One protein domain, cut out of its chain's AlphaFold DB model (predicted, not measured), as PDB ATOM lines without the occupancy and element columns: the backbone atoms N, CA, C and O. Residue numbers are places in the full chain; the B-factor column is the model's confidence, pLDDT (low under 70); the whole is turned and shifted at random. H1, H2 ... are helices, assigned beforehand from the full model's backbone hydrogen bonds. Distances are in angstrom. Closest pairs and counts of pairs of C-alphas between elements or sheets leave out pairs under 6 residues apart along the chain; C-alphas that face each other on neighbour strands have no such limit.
ATOM      1  N   PHE A  42     231.668 284.467 272.887       89.12
ATOM      2  CA  PHE A  42     230.242 284.807 273.017       89.12
ATOM      3  C   PHE A  42     229.343 283.570 273.115       89.12
ATOM      4  O   PHE A  42     228.362 283.569 273.864       89.12
ATOM      5  N   GLU A  43     229.670 282.501 272.391       89.44
ATOM      6  CA  GLU A  43     228.945 281.236 272.467       89.44
ATOM      7  C   GLU A  43     229.135 280.600 273.848       89.44
ATOM      8  O   GLU A  43     230.248 280.416 274.330       89.44
ATOM      9  N   ASN A  44     228.021 280.278 274.511       82.94
ATOM     10  CA  ASN A  44     227.974 279.663 275.846       82.94
ATOM     11  C   ASN A  44     228.652 280.455 276.982       82.94
ATOM     12  O   ASN A  44     228.803 279.933 278.089       82.94
ATOM     13  N   ASN A  45     228.993 281.728 276.765       89.00
ATOM     14  CA  ASN A  45     229.620 282.559 277.786       89.00
ATOM     15  C   ASN A  45     228.582 283.317 278.622       89.00
ATOM     16  O   ASN A  45     228.158 284.423 278.281       89.00
ATOM     17  N   LYS A  46     228.138 282.696 279.720       89.06
ATOM     18  CA  LYS A  46     227.105 283.278 280.594       89.06
ATOM     19  C   LYS A  46     227.535 284.610 281.206       89.06
ATOM     20  O   LYS A  46     226.727 285.532 281.224       89.06
ATOM     21  N   ASP A  47     228.787 284.719 281.643       89.62
ATOM     22  CA  ASP A  47     229.297 285.916 282.317       89.62
ATOM     23  C   ASP A  47     229.297 287.131 281.382       89.62
ATOM     24  O   ASP A  47     228.816 288.205 281.749       89.62
ATOM     25  N   LEU A  48     229.788 286.952 280.150       91.94
ATOM     26  CA  LEU A  48     229.765 288.005 279.140       91.94
ATOM     27  C   LEU A  48     228.332 288.357 278.736       91.94
ATOM     28  O   LEU A  48     227.995 289.536 278.655       91.94
ATOM     29  N   ASN A  49     227.479 287.359 278.503       90.56
ATOM     30  CA  ASN A  49     226.104 287.600 278.071       90.56
ATOM     31  C   ASN A  49     225.291 288.349 279.135       90.56
ATOM     32  O   ASN A  49     224.617 289.319 278.796       90.56
ATOM     33  N   GLU A  50     225.432 287.993 280.416       90.75
ATOM     34  CA  GLU A  50     224.801 288.717 281.526       90.75
ATOM     35  C   GLU A  50     225.322 290.164 281.618       90.75
ATOM     36  O   GLU A  50     224.560 291.104 281.858       90.75
ATOM     37  N   ALA A  51     226.626 290.371 281.406       92.00
ATOM     38  CA  ALA A  51     227.214 291.707 281.400       92.00
ATOM     39  C   ALA A  51     226.699 292.569 280.231       92.00
ATOM     40  O   ALA A  51     226.393 293.747 280.428       92.00
ATOM     41  N   LEU A  52     226.565 291.987 279.034       92.44
ATOM     42  CA  LEU A  52     226.043 292.658 277.836       92.44
ATOM     43  C   LEU A  52     224.538 292.949 277.921       92.44
ATOM     44  O   LEU A  52     224.068 293.932 277.352       92.44
ATOM     45  N   GLU A  53     223.779 292.128 278.640       91.00
ATOM     46  CA  GLU A  53     222.364 292.377 278.904       91.00
ATOM     47  C   GLU A  53     222.172 293.563 279.866       91.00
ATOM     48  O   GLU A  53     221.297 294.415 279.671       91.00
ATOM     49  N   LYS A  54     223.026 293.659 280.893       89.56
ATOM     50  CA  LYS A  54     222.923 294.678 281.949       89.56
ATOM     51  C   LYS A  54     223.468 296.044 281.556       89.56
ATOM     52  O   LYS A  54     222.929 297.049 282.017       89.56
ATOM     53  N   ILE A  55     224.500 296.108 280.713       89.69
ATOM     54  CA  ILE A  55     225.034 297.394 280.258       89.69
ATOM     55  C   ILE A  55     223.989 298.156 279.428       89.69
ATOM     56  O   ILE A  55     223.257 297.585 278.614       89.69
ATOM     57  N   SER A  56     223.895 299.470 279.642       86.94
ATOM     58  CA  SER A  56     222.981 300.309 278.873       86.94
ATOM     59  C   SER A  56     223.567 300.651 277.502       86.94
ATOM     60  O   SER A  56     224.783 300.808 277.342       86.94
ATOM     61  N   LEU A  57     222.698 300.834 276.499       87.38
ATOM     62  CA  LEU A  57     223.140 301.238 275.161       87.38
ATOM     63  C   LEU A  57     223.911 302.569 275.209       87.38
ATOM     64  O   LEU A  57     224.860 302.752 274.454       87.38
ATOM     65  N   SER A  58     223.551 303.486 276.115       85.81
ATOM     66  CA  SER A  58     224.272 304.753 276.290       85.81
ATOM     67  C   SER A  58     225.731 304.532 276.702       85.81
ATOM     68  O   SER A  58     226.625 305.127 276.099       85.81
ATOM     69  N   GLN A  59     225.987 303.643 277.670       84.94
ATOM     70  CA  GLN A  59     227.353 303.319 278.099       84.94
ATOM     71  C   GLN A  59     228.135 302.617 276.983       84.94
ATOM     72  O   GLN A  59     229.278 302.986 276.711       84.94
ATOM     73  N   MET A  60     227.499 301.684 276.266       88.75
ATOM     74  CA  MET A  60     228.130 301.012 275.128       88.75
ATOM     75  C   MET A  60     228.452 301.989 273.988       88.75
ATOM     76  O   MET A  60     229.547 301.956 273.437       88.75
ATOM     77  N   ASN A  61     227.543 302.913 273.664       83.56
ATOM     78  CA  ASN A  61     227.775 303.936 272.644       83.56
ATOM     79  C   ASN A  61     228.873 304.918 273.061       83.56
ATOM     80  O   ASN A  61     229.678 305.295 272.223       83.56
ATOM     81  N   ARG A  62     228.958 305.315 274.339       81.25
ATOM     82  CA  ARG A  62     230.074 306.143 274.836       81.25
ATOM     83  C   ARG A  62     231.409 305.437 274.655       81.25
ATOM     84  O   ARG A  62     232.364 306.047 274.183       81.25
ATOM     85  N   PHE A  63     231.453 304.154 275.001       80.69
ATOM     86  CA  PHE A  63     232.635 303.331 274.802       80.69
ATOM     87  C   PHE A  63     232.997 303.222 273.315       80.69
ATOM     88  O   PHE A  63     234.154 303.372 272.946       80.69
ATOM     89  N   TYR A  64     231.994 303.082 272.451       77.19
ATOM     90  CA  TYR A  64     232.147 303.019 271.003       77.19
ATOM     91  C   TYR A  64     232.589 304.341 270.361       77.19
ATOM     92  O   TYR A  64     233.465 304.346 269.504       77.19
ATOM     93  N   SER A  65     232.043 305.483 270.781       74.12
ATOM     94  CA  SER A  65     232.413 306.801 270.248       74.12
ATOM     95  C   SER A  65     233.873 307.157 270.519       74.12
ATOM     96  O   SER A  65     234.461 307.927 269.758       74.12
ATOM     97  N   LEU A  66     234.474 306.599 271.574       70.62
ATOM     98  CA  LEU A  66     235.915 306.711 271.813       70.62
ATOM     99  C   LEU A  66     236.725 305.954 270.757       70.62
ATOM    100  O   LEU A  66     237.765 306.443 270.323       70.62
ATOM    101  N   LEU A  67     236.220 304.807 270.303       67.12
ATOM    102  CA  LEU A  67     236.831 304.010 269.239       67.12
ATOM    103  C   LEU A  67     236.638 304.651 267.861       67.12
ATOM    104  O   LEU A  67     237.521 304.566 267.015       67.12
ATOM    105  N   GLU A  68     235.489 305.286 267.625       62.78
ATOM    106  CA  GLU A  68     235.144 305.895 266.337       62.78
ATOM    107  C   GLU A  68     235.911 307.205 266.074       62.78
ATOM    108  O   GLU A  68     236.275 307.492 264.933       62.78
ATOM    109  N   ASN A  69     236.196 307.997 267.117       59.75
ATOM    110  CA  ASN A  69     236.733 309.353 266.960       59.75
ATOM    111  C   ASN A  69     238.246 309.471 266.760       59.75
ATOM    112  O   ASN A  69     238.737 310.583 266.567       59.75
ATOM    113  N   SER A  70     239.019 308.388 266.771       47.03
ATOM    114  CA  SER A  70     240.457 308.492 266.501       47.03
ATOM    115  C   SER A  70     241.088 307.128 266.264       47.03
ATOM    116  O   SER A  70     240.476 306.103 266.551       47.03
ATOM    117  N   ASN A  71     242.362 307.143 265.875       55.94
ATOM    118  CA  ASN A  71     243.361 306.079 266.027       55.94
ATOM    119  C   ASN A  71     243.402 305.415 267.440       55.94
ATOM    120  O   ASN A  71     244.361 304.735 267.774       55.94
ATOM    121  N   PHE A  72     242.407 305.613 268.311       54.12
ATOM    122  CA  PHE A  72     242.252 305.071 269.661       54.12
ATOM    123  C   PHE A  72     242.235 303.543 269.690       54.12
ATOM    124  O   PHE A  72     242.805 302.943 270.595       54.12
ATOM    125  N   LEU A  73     241.650 302.901 268.669       53.94
ATOM    126  CA  LEU A  73     241.759 301.450 268.471       53.94
ATOM    127  C   LEU A  73     243.218 300.985 268.309       53.94
ATOM    128  O   LEU A  73     243.507 299.799 268.469       53.94
ATOM    129  N   LEU A  74     244.138 301.904 267.993       54.81
ATOM    130  CA  LEU A  74     245.558 301.639 267.790       54.81
ATOM    131  C   LEU A  74     246.405 301.847 269.056       54.81
ATOM    132  O   LEU A  74     247.540 301.366 269.055       54.81
ATOM    133  N   GLU A  75     245.879 302.508 270.095       69.50
ATOM    134  CA  GLU A  75     246.595 302.864 271.328       69.50
ATOM    135  C   GLU A  75     246.007 302.128 272.537       69.50
ATOM    136  O   GLU A  75     245.076 302.588 273.203       69.50
ATOM    137  N   ASN A  76     246.572 300.952 272.819       72.88
ATOM    138  CA  ASN A  76     246.102 300.052 273.871       72.88
ATOM    139  C   ASN A  76     246.064 300.728 275.258       72.88
ATOM    140  O   ASN A  76     245.125 300.520 276.024       72.88
ATOM    141  N   ASP A  77     247.024 301.617 275.526       80.69
ATOM    142  CA  ASP A  77     247.136 302.353 276.790       80.69
ATOM    143  C   ASP A  77     245.936 303.269 277.050       80.69
ATOM    144  O   ASP A  77     245.450 303.346 278.176       80.69
ATOM    145  N   LYS A  78     245.381 303.903 276.010       80.25
ATOM    146  CA  LYS A  78     244.208 304.775 276.163       80.25
ATOM    147  C   LYS A  78     242.930 303.988 276.436       80.25
ATOM    148  O   LYS A  78     242.080 304.430 277.208       80.25
ATOM    149  N   ILE A  79     242.783 302.817 275.811       81.75
ATOM    150  CA  ILE A  79     241.665 301.907 276.096       81.75
ATOM    151  C   ILE A  79     241.774 301.405 277.535       81.75
ATOM    152  O   ILE A  79     240.772 301.393 278.247       81.75
ATOM    153  N   LYS A  80     242.983 301.035 277.966       87.69
ATOM    154  CA  LYS A  80     243.254 300.599 279.334       87.69
ATOM    155  C   LYS A  80     242.892 301.682 280.351       87.69
ATOM    156  O   LYS A  80     242.053 301.431 281.207       87.69
ATOM    157  N   GLU A  81     243.422 302.894 280.193       88.00
ATOM    158  CA  GLU A  81     243.137 304.027 281.087       88.00
ATOM    159  C   GLU A  81     241.631 304.335 281.148       88.00
ATOM    160  O   GLU A  81     241.083 304.654 282.205       88.00
ATOM    161  N   PHE A  82     240.927 304.224 280.017       86.56
ATOM    162  CA  PHE A  82     239.480 304.397 280.002       86.56
ATOM    163  C   PHE A  82     238.766 303.324 280.828       86.56
ATOM    164  O   PHE A  82     237.909 303.665 281.644       86.56
ATOM    165  N   VAL A  83     239.100 302.049 280.613       89.81
ATOM    166  CA  VAL A  83     238.491 300.916 281.325       89.81
ATOM    167  C   VAL A  83     238.757 301.024 282.826       89.81
ATOM    168  O   VAL A  83     237.809 300.934 283.603       89.81
ATOM    169  N   GLU A  84     239.993 301.325 283.227       90.88
ATOM    170  CA  GLU A  84     240.376 301.558 284.626       90.88
ATOM    171  C   GLU A  84     239.535 302.681 285.252       90.88
ATOM    172  O   GLU A  84     238.905 302.481 286.291       90.88
ATOM    173  N   LYS A  85     239.392 303.829 284.574       90.25
ATOM    174  CA  LYS A  85     238.543 304.934 285.055       90.25
ATOM    175  C   LYS A  85     237.069 304.552 285.184       90.25
ATOM    176  O   LYS A  85     236.391 305.054 286.081       90.25
ATOM    177  N   GLN A  86     236.532 303.721 284.286       90.19
ATOM    178  CA  GLN A  86     235.147 303.254 284.424       90.19
ATOM    179  C   GLN A  86     234.992 302.311 285.618       90.19
ATOM    180  O   GLN A  86     233.990 302.403 286.325       90.19
ATOM    181  N   LEU A  87     235.986 301.461 285.883       91.88
ATOM    182  CA  LEU A  87     236.004 300.589 287.056       91.88
ATOM    183  C   LEU A  87     236.093 301.386 288.358       91.88
ATOM    184  O   LEU A  87     235.302 301.139 289.264       91.88
ATOM    185  N   GLU A  88     236.972 302.385 288.440       91.88
ATOM    186  CA  GLU A  88     237.065 303.281 289.602       91.88
ATOM    187  C   GLU A  88     235.733 303.985 289.886       91.88
ATOM    188  O   GLU A  88     235.254 304.006 291.022       91.88
ATOM    189  N   ARG A  89     235.085 304.513 288.841       87.81
ATOM    190  CA  ARG A  89     233.765 305.148 288.959       87.81
ATOM    191  C   ARG A  89     232.697 304.157 289.405       87.81
ATOM    192  O   ARG A  89     231.894 304.490 290.269       87.81
ATOM    193  N   ALA A  90     232.701 302.945 288.858       88.75
ATOM    194  CA  ALA A  90     231.763 301.901 289.245       88.75
ATOM    195  C   ALA A  90     231.960 301.442 290.701       88.75
ATOM    196  O   ALA A  90     230.988 301.126 291.383       88.75
ATOM    197  N   LEU A  91     233.198 301.435 291.206       87.88
ATOM    198  CA  LEU A  91     233.495 301.147 292.613       87.88
ATOM    199  C   LEU A  91     232.982 302.248 293.550       87.88
ATOM    200  O   LEU A  91     232.509 301.934 294.639       87.88
ATOM    201  N   ALA A  92     233.043 303.511 293.122       87.38
ATOM    202  CA  ALA A  92     232.535 304.655 293.881       87.38
ATOM    203  C   ALA A  92     231.003 304.842 293.791       87.38
ATOM    204  O   ALA A  92     230.429 305.596 294.580       87.38
ATOM    205  N   SER A  93     230.341 304.177 292.841       87.69
ATOM    206  CA  SER A  93     228.895 304.262 292.607       87.69
ATOM    207  C   SER A  93     228.073 303.358 293.526       87.69
ATOM    208  O   SER A  93     228.506 302.276 293.930       87.69
ATOM    209  N   LYS A  94     226.835 303.780 293.814       84.81
ATOM    210  CA  LYS A  94     225.882 302.994 294.610       84.81
ATOM    211  C   LYS A  94     225.258 301.860 293.794       84.81
ATOM    212  O   LYS A  94     225.209 301.899 292.564       84.81
ATOM    213  N   GLU A  95     224.741 300.851 294.492       76.69
ATOM    214  CA  GLU A  95     223.961 299.782 293.866       76.69
ATOM    215  C   GLU A  95     222.738 300.340 293.125       76.69
ATOM    216  O   GLU A  95     222.044 301.227 293.618       76.69
ATOM    217  N   GLY A  96     222.494 299.824 291.920       70.81
ATOM    218  CA  GLY A  96     221.406 300.270 291.047       70.81
ATOM    219  C   GLY A  96     221.759 301.427 290.104       70.81
ATOM    220  O   GLY A  96     220.993 301.689 289.182       70.81
ATOM    221  N   GLU A  97     222.910 302.084 290.264       81.25
ATOM    222  CA  GLU A  97     223.367 303.102 289.310       81.25
ATOM    223  C   GLU A  97     223.899 302.472 288.011       81.25
ATOM    224  O   GLU A  97     224.582 301.447 288.036       81.25
ATOM    225  N   ASP A  98     223.673 303.140 286.873       76.31
ATOM    226  CA  ASP A  98     224.160 302.726 285.544       76.31
ATOM    227  C   ASP A  98     225.674 302.448 285.497       76.31
ATOM    228  O   ASP A  98     226.147 301.599 284.743       76.31
ATOM    229  N   LEU A  99     226.456 303.181 286.294       81.75
ATOM    230  CA  LEU A  99     227.898 302.966 286.406       81.75
ATOM    231  C   LEU A  99     228.203 301.645 287.122       81.75
ATOM    232  O   LEU A  99     229.046 300.876 286.662       81.75
ATOM    233  N   LYS A 100     227.465 301.329 288.190       85.38
ATOM    234  CA  LYS A 100     227.630 300.085 288.947       85.38
ATOM    235  C   LYS A 100     227.232 298.857 288.132       85.38
ATOM    236  O   LYS A 100     227.918 297.839 288.167       85.38
ATOM    237  N   THR A 101     226.159 298.945 287.350       84.50
ATOM    238  CA  THR A 101     225.704 297.831 286.498       84.50
ATOM    239  C   THR A 101     226.689 297.518 285.370       84.50
ATOM    240  O   THR A 101     226.831 296.357 284.985       84.50
ATOM    241  N   SER A 102     227.431 298.523 284.898       86.94
ATOM    242  CA  SER A 102     228.485 298.358 283.891       86.94
ATOM    243  C   SER A 102     229.792 297.745 284.424       86.94
ATOM    244  O   SER A 102     230.641 297.339 283.631       86.94
ATOM    245  N   GLU A 103     229.955 297.604 285.746       91.38
ATOM    246  CA  GLU A 103     231.181 297.081 286.370       91.38
ATOM    247  C   GLU A 103     231.560 295.692 285.835       91.38
ATOM    248  O   GLU A 103     232.710 295.453 285.461       91.38
ATOM    249  N   LYS A 104     230.578 294.781 285.756       91.50
ATOM    250  CA  LYS A 104     230.790 293.413 285.252       91.50
ATOM    251  C   LYS A 104     231.328 293.420 283.821       91.50
ATOM    252  O   LYS A 104     232.230 292.650 283.506       91.50
ATOM    253  N   PHE A 105     230.801 294.311 282.979       93.12
ATOM    254  CA  PHE A 105     231.247 294.459 281.599       93.12
ATOM    255  C   PHE A 105     232.705 294.912 281.534       93.12
ATOM    256  O   PHE A 105     233.509 294.260 280.872       93.12
ATOM    257  N   TYR A 106     233.069 295.979 282.251       91.94
ATOM    258  CA  TYR A 106     234.432 296.509 282.200       91.94
ATOM    259  C   TYR A 106     235.466 295.534 282.777       91.94
ATOM    260  O   TYR A 106     236.524 295.370 282.176       91.94
ATOM    261  N   LYS A 107     235.134 294.799 283.850       93.31
ATOM    262  CA  LYS A 107     235.999 293.733 284.396       93.31
ATOM    263  C   LYS A 107     236.215 292.603 283.397       93.31
ATOM    264  O   LYS A 107     237.334 292.129 283.210       93.31
ATOM    265  N   TYR A 108     235.138 292.160 282.747       93.12
ATOM    266  CA  TYR A 108     235.237 291.121 281.729       93.12
ATOM    267  C   TYR A 108     236.069 291.606 280.536       93.12
ATOM    268  O   TYR A 108     236.912 290.868 280.022       93.12
ATOM    269  N   TYR A 109     235.852 292.851 280.110       91.50
ATOM    270  CA  TYR A 109     236.559 293.451 278.989       91.50
ATOM    271  C   TYR A 109     238.062 293.576 279.249       91.50
ATOM    272  O   TYR A 109     238.863 293.156 278.414       91.50
ATOM    273  N   GLU A 110     238.443 294.096 280.416       91.75
ATOM    274  CA  GLU A 110     239.840 294.216 280.837       91.75
ATOM    275  C   GLU A 110     240.563 292.865 280.774       91.75
ATOM    276  O   GLU A 110     241.635 292.754 280.182       91.75
ATOM    277  N   LYS A 111     239.935 291.818 281.322       91.81
ATOM    278  CA  LYS A 111     240.530 290.483 281.422       91.81
ATOM    279  C   LYS A 111     240.687 289.782 280.070       91.81
ATOM    280  O   LYS A 111     241.681 289.092 279.866       91.81
ATOM    281  N   ASN A 112     239.703 289.911 279.179       91.38
ATOM    282  CA  ASN A 112     239.596 289.043 277.999       91.38
ATOM    283  C   ASN A 112     239.854 289.760 276.667       91.38
ATOM    284  O   ASN A 112     240.236 289.114 275.699       91.38
ATOM    285  N   PHE A 113     239.650 291.078 276.590       89.75
ATOM    286  CA  PHE A 113     239.630 291.802 275.312       89.75
ATOM    287  C   PHE A 113     240.690 292.895 275.186       89.75
ATOM    288  O   PHE A 113     241.030 293.298 274.071       89.75
ATOM    289  N   LEU A 114     241.265 293.346 276.304       87.19
ATOM    290  CA  LEU A 114     242.279 294.401 276.309       87.19
ATOM    291  C   LEU A 114     243.568 294.005 275.570       87.19
ATOM    292  O   LEU A 114     244.246 294.861 275.007       87.19
ATOM    293  N   ASN A 115     243.894 292.714 275.520       86.81
ATOM    294  CA  ASN A 115     245.121 292.217 274.889       86.81
ATOM    295  C   ASN A 115     244.913 291.663 273.472       86.81
ATOM    296  O   ASN A 115     245.878 291.208 272.867       86.81
ATOM    297  N   LEU A 116     243.693 291.727 272.927       87.44
ATOM    298  CA  LEU A 116     243.425 291.277 271.560       87.44
ATOM    299  C   LEU A 116     244.153 292.131 270.523       87.44
ATOM    300  O   LEU A 116     244.365 293.337 270.719       87.44
ATOM    301  N   GLU A 117     244.449 291.529 269.373       86.12
ATOM    302  CA  GLU A 117     244.982 292.273 268.239       86.12
ATOM    303  C   GLU A 117     244.000 293.354 267.771       86.12
ATOM    304  O   GLU A 117     242.787 293.283 267.979       86.12
ATOM    305  N   LYS A 118     244.512 294.385 267.094       80.19
ATOM    306  CA  LYS A 118     243.714 295.562 266.704       80.19
ATOM    307  C   LYS A 118     242.488 295.189 265.859       80.19
ATOM    308  O   LYS A 118     241.392 295.696 266.108       80.19
ATOM    309  N   LYS A 119     242.661 294.280 264.889       82.62
ATOM    310  CA  LYS A 119     241.573 293.789 264.023       82.62
ATOM    311  C   LYS A 119     240.533 293.005 264.821       82.62
ATOM    312  O   LYS A 119     239.341 293.272 264.696       82.62
ATOM    313  N   GLU A 120     240.990 292.080 265.658       87.44
ATOM    314  CA  GLU A 120     240.125 291.250 266.497       87.44
ATOM    315  C   GLU A 120     239.307 292.108 267.447       87.44
ATOM    316  O   GLU A 120     238.091 291.987 267.496       87.44
ATOM    317  N   ARG A 121     239.955 293.050 268.129       85.62
ATOM    318  CA  ARG A 121     239.306 293.970 269.054       85.62
ATOM    319  C   ARG A 121     238.214 294.787 268.370       85.62
ATOM    320  O   ARG A 121     237.106 294.871 268.890       85.62
ATOM    321  N   LYS A 122     238.493 295.337 267.181       82.50
ATOM    322  CA  LYS A 122     237.494 296.058 266.375       82.50
ATOM    323  C   LYS A 122     236.274 295.179 266.075       82.50
ATOM    324  O   LYS A 122     235.143 295.625 266.242       82.50
ATOM    325  N   ILE A 123     236.492 293.931 265.666       86.19
ATOM    326  CA  ILE A 123     235.403 292.995 265.355       86.19
ATOM    327  C   ILE A 123     234.647 292.583 266.624       86.19
ATOM    328  O   ILE A 123     233.419 292.556 266.618       86.19
ATOM    329  N   THR A 124     235.351 292.329 267.724       89.25
ATOM    330  CA  THR A 124     234.767 292.046 269.039       89.25
ATOM    331  C   THR A 124     233.840 293.177 269.485       89.25
ATOM    332  O   THR A 124     232.735 292.909 269.953       89.25
ATOM    333  N   PHE A 125     234.228 294.437 269.277       85.94
ATOM    334  CA  PHE A 125     233.375 295.587 269.573       85.94
ATOM    335  C   PHE A 125     232.113 295.651 268.718       85.94
ATOM    336  O   PHE A 125     231.027 295.851 269.266       85.94
ATOM    337  N   ASP A 126     232.239 295.452 267.401       84.81
ATOM    338  CA  ASP A 126     231.085 295.357 266.495       84.81
ATOM    339  C   ASP A 126     230.115 294.264 266.987       84.81
ATOM    340  O   ASP A 126     228.898 294.461 267.017       84.81
ATOM    341  N   ILE A 127     230.640 293.109 267.414       89.81
ATOM    342  CA  ILE A 127     229.831 292.010 267.954       89.81
ATOM    343  C   ILE A 127     229.123 292.445 269.248       89.81
ATOM    344  O   ILE A 127     227.899 292.338 269.325       89.81
ATOM    345  N   MET A 128     229.850 292.982 270.235       91.38
ATOM    346  CA  MET A 128     229.270 293.445 271.508       91.38
ATOM    347  C   MET A 128     228.162 294.472 271.305       91.38
ATOM    348  O   MET A 128     227.100 294.354 271.912       91.38
ATOM    349  N   LEU A 129     228.383 295.471 270.446       88.81
ATOM    350  CA  LEU A 129     227.397 296.518 270.190       88.81
ATOM    351  C   LEU A 129     226.098 295.924 269.635       88.81
ATOM    352  O   LEU A 129     225.009 296.325 270.048       88.81
ATOM    353  N   ASN A 130     226.210 294.950 268.730       89.31
ATOM    354  CA  ASN A 130     225.052 294.255 268.180       89.31
ATOM    355  C   ASN A 130     224.296 293.457 269.252       89.31
ATOM    356  O   ASN A 130     223.068 293.516 269.283       89.31
ATOM    357  N   PHE A 131     225.000 292.790 270.173       90.81
ATOM    358  CA  PHE A 131     224.367 292.113 271.312       90.81
ATOM    359  C   PHE A 131     223.640 293.089 272.244       90.81
ATOM    360  O   PHE A 131     222.476 292.870 272.569       90.81
ATOM    361  N   VAL A 132     224.277 294.197 272.636       91.38
ATOM    362  CA  VAL A 132     223.648 295.199 273.518       91.38
ATOM    363  C   VAL A 132     222.381 295.771 272.877       91.38
ATOM    364  O   VAL A 132     221.352 295.895 273.540       91.38
ATOM    365  N   ARG A 133     222.421 296.066 271.571       90.25
ATOM    366  CA  ARG A 133     221.249 296.531 270.812       90.25
ATOM    367  C   ARG A 133     220.153 295.484 270.727       90.25
ATOM    368  O   ARG A 133     218.984 295.835 270.862       90.25
ATOM    369  N   TYR A 134     220.518 294.221 270.523       91.50
ATOM    370  CA  TYR A 134     219.569 293.116 270.552       91.50
ATOM    371  C   TYR A 134     218.841 293.063 271.903       91.50
ATOM    372  O   TYR A 134     217.614 293.138 271.930       91.50
ATOM    373  N   TYR A 135     219.574 293.056 273.022       90.81
ATOM    374  CA  TYR A 135     218.974 293.034 274.361       90.81
ATOM    375  C   TYR A 135     218.153 294.289 274.673       90.81
ATOM    376  O   TYR A 135     217.135 294.224 275.358       90.81
ATOM    377  N   GLU A 136     218.570 295.463 274.200       89.81
ATOM    378  CA  GLU A 136     217.761 296.679 274.328       89.81
ATOM    379  C   GLU A 136     216.466 296.594 273.503       89.81
ATOM    380  O   GLU A 136     215.408 297.018 273.968       89.81
ATOM    381  N   GLY A 137     216.529 296.020 272.299       88.94
ATOM    382  CA  GLY A 137     215.370 295.770 271.445       88.94
ATOM    383  C   GLY A 137     214.360 294.831 272.101       88.94
ATOM    384  O   GLY A 137     213.180 295.169 272.167       88.94
ATOM    385  N   VAL A 138     214.828 293.707 272.657       90.19
ATOM    386  CA  VAL A 138     213.997 292.764 273.426       90.19
ATOM    387  C   VAL A 138     213.303 293.485 274.586       90.19
ATOM    388  O   VAL A 138     212.077 293.490 274.651       90.19
ATOM    389  N   ARG A 139     214.056 294.237 275.403       88.75
ATOM    390  CA  ARG A 139     213.504 295.029 276.519       88.75
ATOM    391  C   ARG A 139     212.431 296.031 276.086       88.75
ATOM    392  O   ARG A 139     211.483 296.273 276.827       88.75
ATOM    393  N   LYS A 140     212.581 296.662 274.918       89.12
ATOM    394  CA  LYS A 140     211.574 297.596 274.382       89.12
ATOM    395  C   LYS A 140     210.303 296.869 273.954       89.12
ATOM    396  O   LYS A 140     209.219 297.366 274.235       89.12
ATOM    397  N   ILE A 141     210.435 295.716 273.300       90.69
ATOM    398  CA  ILE A 141     209.296 294.891 272.880       90.69
ATOM    399  C   ILE A 141     208.517 294.393 274.100       90.69
ATOM    400  O   ILE A 141     207.292 294.482 274.109       90.69
ATOM    401  N   ASP A 142     209.210 293.920 275.134       89.62
ATOM    402  CA  ASP A 142     208.561 293.398 276.341       89.62
ATOM    403  C   ASP A 142     207.781 294.492 277.078       89.62
ATOM    404  O   ASP A 142     206.616 294.295 277.413       89.62
ATOM    405  N   LYS A 143     208.346 295.702 277.190       88.44
ATOM    406  CA  LYS A 143     207.635 296.870 277.741       88.44
ATOM    407  C   LYS A 143     206.366 297.237 276.970       88.44
ATOM    408  O   LYS A 143     205.402 297.690 277.577       88.44
ATOM    409  N   ILE A 144     206.367 297.088 275.644       88.12
ATOM    410  CA  ILE A 144     205.177 297.352 274.821       88.12
ATOM    411  C   ILE A 144     204.095 296.312 275.128       88.12
ATOM    412  O   ILE A 144     202.955 296.687 275.381       88.12
ATOM    413  N   LYS A 145     204.460 295.026 275.190       85.44
ATOM    414  CA  LYS A 145     203.521 293.942 275.522       85.44
ATOM    415  C   LYS A 145     202.922 294.089 276.921       85.44
ATOM    416  O   LYS A 145     201.741 293.825 277.105       85.44
ATOM    417  N   GLU A 146     203.724 294.509 277.896       78.81
ATOM    418  CA  GLU A 146     203.261 294.774 279.264       78.81
ATOM    419  C   GLU A 146     202.355 296.015 279.340       78.81
ATOM    420  O   GLU A 146     201.426 296.053 280.142       78.81
ATOM    421  N   GLY A 147     202.595 297.023 278.494       64.50
ATOM    422  CA  GLY A 147     201.792 298.245 278.419       64.50
ATOM    423  C   GLY A 147     200.458 298.095 277.679       64.50
ATOM    424  O   GLY A 147     199.518 298.808 278.003       64.50
TER     425      GLY A 147
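AT A GLANCE: This is residues 42 to 147 of the 150 residues of an uncharacterized protein of Fusobacterium nucleatum subsp. polymorphum (UniProt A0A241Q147). Two helix pairs, each running opposite ways at a shallow tilt, make a compact body: the long H7 with H2, and H4 with H6. H1 crosses at a steep tilt to H6 and H7 and packs on both, joining the two pairs, while residues 140 to 147 of H7 stick out from the body as a free arm. The 106 printed residues hold seven named helices, H1 to H7 in order along the chain, with 86 residues in them and no named strand; the class is all helix. The whole is compact, with a radius of gyration of the C-alphas of 14.2 A, and it spans 46 by 31 by 28 A, the body without the free arm 33 by 30 by 23 A.

IN THESE COORDINATES: The printed part begins at Phe 42, before H1, residues 46 to 54, which starts with C-alpha 46 at (227.105, 283.278, 280.594). H2, residues 57 to 68, measures 15.6 A from first to last C-alpha. H3, residues 71 to 74, has four residues. H4, residues 76 to 92, measures 24.6 A, from C-alpha 76 at (246.102, 300.052, 273.871) to C-alpha 92 at (232.535, 304.655, 293.881). H5, residues 98 to 101, again has four residues. H6, residues 103 to 112, measures 14.3 A. H7, residues 118 to 147, is the longest helix at 43.6 A and ends with C-alpha 147 at (201.792, 298.245, 278.419).

HOW THE PARTS SIT: H1 touches H6, with the C-alphas of Ala 51 and Phe 105 closest at 4.9 A, at a steep tilt of 43 degrees, opposite ways. H1 also touches H7, which meets it with residues 128 to 136 alone; the closest C-alphas are those of Leu 52 and Val 132, 5.6 A apart, and the lines stand at a steep tilt of 60 degrees, the same way. H2 touches residues 125 to 136 alone of H7 at a shallow tilt of 23 degrees, opposite ways; the closest C-alphas, those of Leu 57 and Val 132, are 6.3 A apart. H3 touches H7 at its residues 118 to 122 alone, with the C-alphas of Leu 74 and Lys 118 closest at 6.4 A. H3 and H4 only just touch, only at the corner, with 3 pairs of C-alphas within 8 A; the closest, Phe 72 and Lys 78, are 6.8 A apart. H4 touches H6 at a shallow tilt of 30 degrees, opposite ways, with the C-alphas of Ala 90 and Glu 103 closest at 5.6 A. Residues 86 to 91 alone of H4 touch H5, where the C-alphas of Ala 90 and Lys 100 are closest at 4.5 A. H5 and H6 meet only through their link. H2 and H4 are near each other, with 8 pairs of C-alphas within 10 A, while H4 and H7 are apart, as are H2 and H6. In H1, H4, H6 and H7 every O i to N i+4 pair is within hydrogen-bond range; in H2 it is 7 of 8, and H3 and H5 are too short for such a pair.

THE WHOLE: The two C-alphas farthest apart are those of Glu 75 and Gly 147, at 45.6 A, and the first and last printed C-alphas, Phe 42 and Gly 147, are 31.9 A apart. The printed part has no cut, and each of the six links between named helices is tight. The mean pLDDT of the printed part is 84.4; residues 67 to 75 and residue 147 are under 70, and H3 has a mean of 55.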